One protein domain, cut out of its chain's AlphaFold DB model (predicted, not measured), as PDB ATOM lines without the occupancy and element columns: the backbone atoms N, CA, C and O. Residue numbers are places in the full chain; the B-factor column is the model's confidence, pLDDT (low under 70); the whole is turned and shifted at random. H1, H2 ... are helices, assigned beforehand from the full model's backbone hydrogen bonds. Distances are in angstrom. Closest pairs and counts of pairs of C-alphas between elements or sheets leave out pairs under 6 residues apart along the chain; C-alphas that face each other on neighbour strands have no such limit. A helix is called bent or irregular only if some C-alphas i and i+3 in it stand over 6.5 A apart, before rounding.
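This is residues 76 to 143 of the 143 residues of an uncharacterized protein of Medicago truncatula (UniProt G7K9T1). Two long helices, H2 and H4, run along the longest axis on separate sides of the domain and in opposite directions, with a gap between them; the shorter H3 packs on H4, and the short H1 is set crosswise at one end, forming a corner with H2 and meeting the beginning of H3. The contacts thus run in an open row, H2 to H1 to H3 to H4, and residues 76 to 82 make a tail at the same end as H1. The printed part has 68 residues with four named helices, in the order H1, H2, H3, H4 along the chain, and no named strand; the class is all helix. The whole is compact, with a radius of gyration of the C-alphas of 11.9 A, and elongated in outline, spanning 38 by 20 by 20 A.

H2 and H4 are the longest helices, with 13 residues each. H2 covers residues 91 to 103, from Asp 91 with its C-alpha at (26.623, 36.341, 2.900) to Trp 103, and measures 18.2 A from first to last C-alpha. H4 covers residues 129 to 141, from Lys 129 to Leu 141, and measures 18.7 A; its last C-alpha, that of Leu 141, is at (35.048, 35.138, -12.858). H3 has 9 residues, 114 to 122, and is 12.1 A long from Ile 114 to Thr 122. H1 has 7 residues, 83 to 89, and is 9.4 A long, beginning with the C-alpha of Ala 83 at (23.186, 32.962, -9.662). H1 is neither bent nor irregular, but only just: C-alphas 86 and 89 are 6.2 A apart.

H2 touches H1 alone of the other helices, and it does so with residues 93 to 94 alone. The two touch only at the corner by their link, with the closest C-alphas, those of Leu 86 and Phe 93, 5.9 A apart. Their lines are about perpendicular, at 89 degrees. H1 also touches H3, where the closest C-alphas are those of Ser 84 and Ile 114, 6.6 A apart. This pair too is about perpendicular, at 84 degrees. H3 in turn touches H4, with 9 pairs of C-alphas within 8 A; the closest are those of Thr 122 and Thr 132, 5.0 A apart. H3 and H4 run opposite ways at a steep tilt of 48 degrees, and their centres are 11.1 A apart. H2 and H4 are apart, and so are H1 and H4. H2 and H3 are only just apart, with their closest C-alphas 8.4 A from each other. No two of the helices form a hairpin. In H1, H2, H3 and H4 every O i to N i+4 pair is within hydrogen-bond range.

The two C-alphas farthest apart are those of Gly 78 and Ser 128, at 38.5 A, while the C-alphas of the first and last printed residues, Gly 76 and Val 143, are 14.5 A apart. The printed part has no cut, and Val 143 is the chain's last residue. The link from H1 to H2 is tight, with 1 residue between them. The links from H2 to H3, with 10 residues, and from H3 to H4, with 6 residues, are short, and no link is long. The mean pLDDT of the printed part is 77.5. Confidence is low, under 70, at 10 residues: residue 76, residues 107 to 111 between H2 and H3, residues 125 to 127 between H3 and H4, and residue 143.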
ATOM      1  N   GLY A  76      29.744  27.009   0.678       68.00
ATOM      2  CA  GLY A  76      29.634  26.649   2.097       68.00
ATOM      3  C   GLY A  76      28.448  27.281   2.843       68.00
ATOM      4  O   GLY A  76      28.308  27.050   4.039       68.00
ATOM      5  N   CYS A  77      27.575  28.044   2.170       72.94
ATOM      6  CA  CYS A  77      26.453  28.763   2.790       72.94
ATOM      7  C   CYS A  77      25.215  27.904   3.124       72.94
ATOM      8  O   CYS A  77      24.276  28.401   3.741       72.94
ATOM      9  N   GLY A  78      25.171  26.635   2.709       72.50
ATOM     10  CA  GLY A  78      24.073  25.706   2.998       72.50
ATOM     11  C   GLY A  78      22.796  25.905   2.167       72.50
ATOM     12  O   GLY A  78      21.808  25.218   2.422       72.50
ATOM     13  N   HIS A  79      22.802  26.800   1.174       72.50
ATOM     14  CA  HIS A  79      21.663  27.070   0.284       72.50
ATOM     15  C   HIS A  79      21.912  26.603  -1.159       72.50
ATOM     16  O   HIS A  79      23.040  26.316  -1.555       72.50
ATOM     17  N   ASP A  80      20.848  26.535  -1.965       75.50
ATOM     18  CA  ASP A  80      20.967  26.199  -3.388       75.50
ATOM     19  C   ASP A  80      21.744  27.282  -4.155       75.50
ATOM     20  O   ASP A  80      21.466  28.482  -4.059       75.50
ATOM     21  N   GLU A  81      22.730  26.845  -4.934       74.00
ATOM     22  CA  GLU A  81      23.661  27.720  -5.648       74.00
ATOM     23  C   GLU A  81      23.061  28.219  -6.958       74.00
ATOM     24  O   GLU A  81      23.442  27.807  -8.055       74.00
ATOM     25  N   SER A  82      22.096  29.125  -6.842       79.62
ATOM     26  CA  SER A  82      21.616  29.904  -7.979       79.62
ATOM     27  C   SER A  82      22.458  31.166  -8.161       79.62
ATOM     28  O   SER A  82      22.964  31.729  -7.191       79.62
ATOM     29  N   ALA A  83      22.551  31.671  -9.396       77.75
ATOM     30  CA  ALA A  83      23.186  32.962  -9.662       77.75
ATOM     31  C   ALA A  83      22.557  34.086  -8.816       77.75
ATOM     32  O   ALA A  83      23.267  34.935  -8.294       77.75
ATOM     33  N   SER A  84      21.236  34.048  -8.606       79.88
ATOM     34  CA  SER A  84      20.539  34.987  -7.721       79.88
ATOM     35  C   SER A  84      21.023  34.882  -6.280       79.88
ATOM     36  O   SER A  84      21.281  35.901  -5.649       79.88
ATOM     37  N   HIS A  85      21.180  33.663  -5.759       82.25
ATOM     38  CA  HIS A  85      21.674  33.467  -4.403       82.25
ATOM     39  C   HIS A  85      23.132  33.921  -4.265       82.25
ATOM     40  O   HIS A  85      23.420  34.738  -3.399       82.25
ATOM     41  N   LEU A  86      24.030  33.478  -5.150       81.62
ATOM     42  CA  LEU A  86      25.457  33.818  -5.095       81.62
ATOM     43  C   LEU A  86      25.728  35.319  -5.277       81.62
ATOM     44  O   LEU A  86      26.649  35.846  -4.672       81.62
ATOM     45  N   ILE A  87      24.945  36.024  -6.095       80.38
ATOM     46  CA  ILE A  87      25.219  37.434  -6.420       80.38
ATOM     47  C   ILE A  87      24.495  38.400  -5.473       80.38
ATOM     48  O   ILE A  87      25.012  39.486  -5.225       80.38
ATOM     49  N   LEU A  88      23.307  38.038  -4.968       80.25
ATOM     50  CA  LEU A  88      22.433  38.972  -4.240       80.25
ATOM     51  C   LEU A  88      22.130  38.575  -2.791       80.25
ATOM     52  O   LEU A  88      21.668  39.418  -2.030       80.25
ATOM     53  N   HIS A  89      22.282  37.302  -2.415       80.00
ATOM     54  CA  HIS A  89      21.706  36.794  -1.158       80.00
ATOM     55  C   HIS A  89      22.633  35.884  -0.345       80.00
ATOM     56  O   HIS A  89      22.202  35.328   0.662       80.00
ATOM     57  N   CYS A  90      23.867  35.663  -0.788       84.06
ATOM     58  CA  CYS A  90      24.818  34.787  -0.123       84.06
ATOM     59  C   CYS A  90      25.807  35.634   0.671       84.06
ATOM     60  O   CYS A  90      26.635  36.313   0.075       84.06
ATOM     61  N   ASP A  91      25.768  35.547   1.999       80.88
ATOM     62  CA  ASP A  91      26.623  36.341   2.900       80.88
ATOM     63  C   ASP A  91      28.131  36.123   2.654       80.88
ATOM     64  O   ASP A  91      28.957  37.028   2.805       80.88
ATOM     65  N   ILE A  92      28.499  34.910   2.227       79.69
ATOM     66  CA  ILE A  92      29.882  34.544   1.889       79.69
ATOM     67  C   ILE A  92      30.315  35.251   0.604       79.69
ATOM     68  O   ILE A  92      31.405  35.823   0.536       79.69
ATOM     69  N   PHE A  93      29.453  35.242  -0.413       79.31
ATOM     70  CA  PHE A  93      29.743  35.925  -1.666       79.31
ATOM     71  C   PHE A  93      29.599  37.438  -1.541       79.31
ATOM     72  O   PHE A  93      30.355  38.141  -2.196       79.31
ATOM     73  N   ASP A  94      28.719  37.964  -0.689       82.12
ATOM     74  CA  ASP A  94      28.673  39.400  -0.416       82.12
ATOM     75  C   ASP A  94      30.014  39.871   0.158       82.12
ATOM     76  O   ASP A  94      30.626  40.790  -0.381       82.12
ATOM     77  N   SER A  95      30.567  39.151   1.139       80.94
ATOM     78  CA  SER A  95      31.908  39.441   1.670       80.94
ATOM     79  C   SER A  95      32.989  39.413   0.575       80.94
ATOM     80  O   SER A  95      33.856  40.291   0.524       80.94
ATOM     81  N   LEU A  96      32.922  38.442  -0.343       82.56
ATOM     82  CA  LEU A  96      33.802  38.385  -1.516       82.56
ATOM     83  C   LEU A  96      33.607  39.607  -2.426       82.56
ATOM     84  O   LEU A  96      34.586  40.245  -2.810       82.56
ATOM     85  N   TRP A  97      32.367  39.974  -2.743       81.75
ATOM     86  CA  TRP A  97      32.047  41.118  -3.591       81.75
ATOM     87  C   TRP A  97      32.467  42.442  -2.959       81.75
ATOM     88  O   TRP A  97      32.973  43.303  -3.678       81.75
ATOM     89  N   GLN A  98      32.333  42.616  -1.642       80.81
ATOM     90  CA  GLN A  98      32.848  43.794  -0.939       80.81
ATOM     91  C   GLN A  98      34.374  43.872  -1.019       80.81
ATOM     92  O   GLN A  98      34.913  44.941  -1.306       80.81
ATOM     93  N   ASN A  99      35.074  42.746  -0.860       78.69
ATOM     94  CA  ASN A  99      36.527  42.693  -1.030       78.69
ATOM     95  C   ASN A  99      36.945  43.017  -2.471       78.69
ATOM     96  O   ASN A  99      37.850  43.824  -2.676       78.69
ATOM     97  N   VAL A 100      36.257  42.458  -3.473       81.00
ATOM     98  CA  VAL A 100      36.504  42.751  -4.894       81.00
ATOM     99  C   VAL A 100      36.253  44.228  -5.193       81.00
ATOM    100  O   VAL A 100      37.088  44.861  -5.833       81.00
ATOM    101  N   ARG A 101      35.144  44.800  -4.704       78.88
ATOM    102  CA  ARG A 101      34.798  46.224  -4.859       78.88
ATOM    103  C   ARG A 101      35.830  47.132  -4.191       78.88
ATOM    104  O   ARG A 101      36.309  48.068  -4.827       78.88
ATOM    105  N   SER A 102      36.226  46.814  -2.959       79.44
ATOM    106  CA  SER A 102      37.286  47.526  -2.241       79.44
ATOM    107  C   SER A 102      38.612  47.454  -2.994       79.44
ATOM    108  O   SER A 102      39.300  48.467  -3.116       79.44
ATOM    109  N   TRP A 103      38.957  46.286  -3.540       76.56
ATOM    110  CA  TRP A 103      40.180  46.087  -4.311       76.56
ATOM    111  C   TRP A 103      40.232  46.987  -5.553       76.56
ATOM    112  O   TRP A 103      41.209  47.703  -5.765       76.56
ATOM    113  N   ILE A 104      39.167  47.007  -6.354       73.19
ATOM    114  CA  ILE A 104      39.110  47.820  -7.579       73.19
ATOM    115  C   ILE A 104      38.774  49.300  -7.316       73.19
ATOM    116  O   ILE A 104      38.610  50.070  -8.267       73.19
ATOM    117  N   GLY A 105      38.642  49.704  -6.046       73.38
ATOM    118  CA  GLY A 105      38.292  51.067  -5.639       73.38
ATOM    119  C   GLY A 105      36.875  51.492  -6.041       73.38
ATOM    120  O   GLY A 105      36.628  52.676  -6.274       73.38
ATOM    121  N   VAL A 106      35.951  50.539  -6.174       70.69
ATOM    122  CA  VAL A 106      34.539  50.780  -6.494       70.69
ATOM    123  C   VAL A 106      33.730  50.805  -5.200       70.69
ATOM    124  O   VAL A 106      33.825  49.903  -4.377       70.69
ATOM    125  N   SER A 107      32.895  51.828  -5.038       66.12
ATOM    126  CA  SER A 107      31.908  51.907  -3.956       66.12
ATOM    127  C   SER A 107      30.514  51.990  -4.574       66.12
ATOM    128  O   SER A 107      30.328  52.647  -5.598       66.12
ATOM    129  N   GLY A 108      29.535  51.274  -4.021       65.69
ATOM    130  CA  GLY A 108      28.221  51.161  -4.651       65.69
ATOM    131  C   GLY A 108      27.134  50.653  -3.713       65.69
ATOM    132  O   GLY A 108      27.417  50.020  -2.702       65.69
ATOM    133  N   VAL A 109      25.889  50.974  -4.064       62.72
ATOM    134  CA  VAL A 109      24.677  50.574  -3.334       62.72
ATOM    135  C   VAL A 109      24.297  49.137  -3.690       62.72
ATOM    136  O   VAL A 109      24.370  48.768  -4.867       62.72
ATOM    137  N   GLU A 110      23.826  48.387  -2.692       63.22
ATOM    138  CA  GLU A 110      23.236  47.049  -2.815       63.22
ATOM    139  C   GLU A 110      22.250  46.974  -4.004       63.22
ATOM    140  O   GLU A 110      21.310  47.777  -4.085       63.22
ATOM    141  N   PRO A 111      22.481  46.088  -4.983       67.62
ATOM    142  CA  PRO A 111      21.588  45.917  -6.120       67.62
ATOM    143  C   PRO A 111      20.384  45.035  -5.774       67.62
ATOM    144  O   PRO A 111      20.485  44.092  -4.996       67.62
ATOM    145  N   TYR A 112      19.238  45.331  -6.391       72.31
ATOM    146  CA  TYR A 112      17.990  44.582  -6.178       72.31
ATOM    147  C   TYR A 112      17.845  43.375  -7.115       72.31
ATOM    148  O   TYR A 112      17.066  42.466  -6.835       72.31
ATOM    149  N   ASP A 113      18.582  43.364  -8.229       80.94
ATOM    150  CA  ASP A 113      18.605  42.267  -9.189       80.94
ATOM    151  C   ASP A 113      19.993  42.105  -9.840       80.94
ATOM    152  O   ASP A 113      20.872  42.965  -9.738       80.94
ATOM    153  N   ILE A 114      20.199  40.965 -10.506       83.25
ATOM    154  CA  ILE A 114      21.486  40.583 -11.109       83.25
ATOM    155  C   ILE A 114      21.898  41.559 -12.223       83.25
ATOM    156  O   ILE A 114      23.084  41.861 -12.373       83.25
ATOM    157  N   CYS A 115      20.940  42.060 -13.006       82.69
ATOM    158  CA  CYS A 115      21.211  42.978 -14.110       82.69
ATOM    159  C   CYS A 115      21.679  44.337 -13.584       82.69
ATOM    160  O   CYS A 115      22.629  44.905 -14.124       82.69
ATOM    161  N   ASP A 116      21.059  44.827 -12.513       83.50
ATOM    162  CA  ASP A 116      21.454  46.045 -11.812       83.50
ATOM    163  C   ASP A 116      22.841  45.889 -11.172       83.50
ATOM    164  O   ASP A 116      23.687  46.773 -11.326       83.50
ATOM    165  N   HIS A 117      23.134  44.732 -10.558       84.75
ATOM    166  CA  HIS A 117      24.480  44.426 -10.057       84.75
ATOM    167  C   HIS A 117      25.517  44.492 -11.182       84.75
ATOM    168  O   HIS A 117      26.540  45.168 -11.055       84.75
ATOM    169  N   PHE A 118      25.268  43.796 -12.293       84.62
ATOM    170  CA  PHE A 118      26.169  43.774 -13.443       84.62
ATOM    171  C   PHE A 118      26.364  45.174 -14.030       84.62
ATOM    172  O   PHE A 118      27.496  45.597 -14.273       84.62
ATOM    173  N   PHE A 119      25.278  45.921 -14.232       83.50
ATOM    174  CA  PHE A 119      25.331  47.260 -14.803       83.50
ATOM    175  C   PHE A 119      26.118  48.220 -13.907       83.50
ATOM    176  O   PHE A 119      27.068  48.846 -14.380       83.50
ATOM    177  N   LYS A 120      25.801  48.282 -12.607       81.25
ATOM    178  CA  LYS A 120      26.509  49.135 -11.638       81.25
ATOM    179  C   LYS A 120      27.988  48.774 -11.518       81.25
ATOM    180  O   LYS A 120      28.825  49.671 -11.447       81.25
ATOM    181  N   PHE A 121      28.312  47.479 -11.530       82.56
ATOM    182  CA  PHE A 121      29.693  47.007 -11.457       82.56
ATOM    183  C   PHE A 121      30.496  47.396 -12.704       82.56
ATOM    184  O   PHE A 121      31.611  47.894 -12.598       82.56
ATOM    185  N   THR A 122      29.920  47.205 -13.892       82.38
ATOM    186  CA  THR A 122      30.628  47.378 -15.173       82.38
ATOM    187  C   THR A 122      30.661  48.825 -15.667       82.38
ATOM    188  O   THR A 122      31.601  49.212 -16.362       82.38
ATOM    189  N   HIS A 123      29.662  49.633 -15.302       77.06
ATOM    190  CA  HIS A 123      29.485  51.016 -15.759       77.06
ATOM    191  C   HIS A 123      29.652  52.038 -14.633       77.06
ATOM    192  O   HIS A 123      29.073  53.126 -14.693       77.06
ATOM    193  N   HIS A 124      30.450  51.712 -13.612       70.94
ATOM    194  CA  HIS A 124      30.794  52.678 -12.576       70.94
ATOM    195  C   HIS A 124      31.243  54.001 -13.219       70.94
ATOM    196  O   HIS A 124      32.040  54.005 -14.162       70.94
ATOM    197  N   ILE A 125      30.672  55.111 -12.734       57.16
ATOM    198  CA  ILE A 125      30.598  56.413 -13.416       57.16
ATOM    199  C   ILE A 125      31.919  56.765 -14.119       57.16
ATOM    200  O   ILE A 125      32.954  56.938 -13.476       57.16
ATOM    201  N   GLY A 126      31.856  56.885 -15.450       61.47
ATOM    202  CA  GLY A 126      32.966  57.338 -16.293       61.47
ATOM    203  C   GLY A 126      33.929  56.253 -16.793       61.47
ATOM    204  O   GLY A 126      35.038  56.596 -17.207       61.47
ATOM    205  N   SER A 127      33.560  54.965 -16.771       67.56
ATOM    206  CA  SER A 127      34.425  53.891 -17.280       67.56
ATOM    207  C   SER A 127      34.620  53.952 -18.806       67.56
ATOM    208  O   SER A 127      33.696  54.191 -19.585       67.56
ATOM    209  N   SER A 128      35.862  53.744 -19.257       78.25
ATOM    210  CA  SER A 128      36.160  53.571 -20.682       78.25
ATOM    211  C   SER A 128      35.607  52.226 -21.174       78.25
ATOM    212  O   SER A 128      35.445  51.301 -20.383       78.25
ATOM    213  N   LYS A 129      35.389  52.060 -22.488       79.31
ATOM    214  CA  LYS A 129      34.955  50.763 -23.053       79.31
ATOM    215  C   LYS A 129      35.876  49.601 -22.653       79.31
ATOM    216  O   LYS A 129      35.389  48.499 -22.445       79.31
ATOM    217  N   LYS A 130      37.186  49.852 -22.535       77.75
ATOM    218  CA  LYS A 130      38.184  48.848 -22.132       77.75
ATOM    219  C   LYS A 130      38.002  48.474 -20.661       77.75
ATOM    220  O   LYS A 130      37.828  47.299 -20.356       77.75
ATOM    221  N   ARG A 131      37.850  49.481 -19.796       78.19
ATOM    222  CA  ARG A 131      37.540  49.299 -18.375       78.19
ATOM    223  C   ARG A 131      36.253  48.517 -18.163       78.19
ATOM    224  O   ARG A 131      36.219  47.600 -17.353       78.19
ATOM    225  N   THR A 132      35.203  48.842 -18.916       83.00
ATOM    226  CA  THR A 132      33.932  48.109 -18.878       83.00
ATOM    227  C   THR A 132      34.136  46.647 -19.266       83.00
ATOM    228  O   THR A 132      33.696  45.774 -18.527       83.00
ATOM    229  N   SER A 133      34.836  46.357 -20.370       83.75
ATOM    230  CA  SER A 133      35.140  44.975 -20.772       83.75
ATOM    231  C   SER A 133      35.952  44.224 -19.714       83.75
ATOM    232  O   SER A 133      35.686  43.053 -19.455       83.75
ATOM    233  N   PHE A 134      36.907  44.887 -19.059       81.44
ATOM    234  CA  PHE A 134      37.674  44.283 -17.971       81.44
ATOM    235  C   PHE A 134      36.798  43.954 -16.753       81.44
ATOM    236  O   PHE A 134      36.835  42.839 -16.234       81.44
ATOM    237  N   LEU A 135      35.956  44.896 -16.327       83.19
ATOM    238  CA  LEU A 135      35.031  44.696 -15.213       83.19
ATOM    239  C   LEU A 135      33.988  43.612 -15.532       83.19
ATOM    240  O   LEU A 135      33.598  42.859 -14.647       83.19
ATOM    241  N   GLN A 136      33.582  43.459 -16.794       86.38
ATOM    242  CA  GLN A 136      32.739  42.334 -17.214       86.38
ATOM    243  C   GLN A 136      33.435  40.986 -17.002       86.38
ATOM    244  O   GLN A 136      32.802  40.046 -16.527       86.38
ATOM    245  N   LEU A 137      34.732  40.893 -17.310       82.75
ATOM    246  CA  LEU A 137      35.510  39.675 -17.085       82.75
ATOM    247  C   LEU A 137      35.648  39.359 -15.596       82.75
ATOM    248  O   LEU A 137      35.407  38.219 -15.215       82.75
ATOM    249  N   ILE A 138      35.973  40.347 -14.754       82.00
ATOM    250  CA  ILE A 138      36.018  40.136 -13.296       82.00
ATOM    251  C   ILE A 138      34.664  39.635 -12.802       82.00
ATOM    252  O   ILE A 138      34.606  38.652 -12.071       82.00
ATOM    253  N   TRP A 139      33.578  40.277 -13.233       85.44
ATOM    254  CA  TRP A 139      32.243  39.889 -12.803       85.44
ATOM    255  C   TRP A 139      31.921  38.434 -13.167       85.44
ATOM    256  O   TRP A 139      31.418  37.697 -12.328       85.44
ATOM    257  N   LEU A 140      32.270  38.002 -14.384       83.12
ATOM    258  CA  LEU A 140      32.081  36.621 -14.845       83.12
ATOM    259  C   LEU A 140      32.985  35.602 -14.135       83.12
ATOM    260  O   LEU A 140      32.644  34.427 -14.115       83.12
ATOM    261  N   LEU A 141      34.134  36.017 -13.599       80.12
ATOM    262  CA  LEU A 141      35.048  35.138 -12.858       80.12
ATOM    263  C   LEU A 141      34.642  34.958 -11.389       80.12
ATOM    264  O   LEU A 141      35.084  34.005 -10.751       80.12
ATOM    265  N   CYS A 142      33.832  35.871 -10.855       74.69
ATOM    266  CA  CYS A 142      33.338  35.841  -9.479       74.69
ATOM    267  C   CYS A 142      31.981  35.126  -9.320       74.69
ATOM    268  O   CYS A 142      31.480  35.072  -8.200       74.69
ATOM    269  N   VAL A 143      31.385  34.606 -10.402       69.06
ATOM    270  CA  VAL A 143      30.106  33.861 -10.433       69.06
ATOM    271  C   VAL A 143      30.360  32.419 -10.852       69.06
ATOM    272  O   VAL A 143      29.815  31.512 -10.185       69.06
TER     273      VAL A 143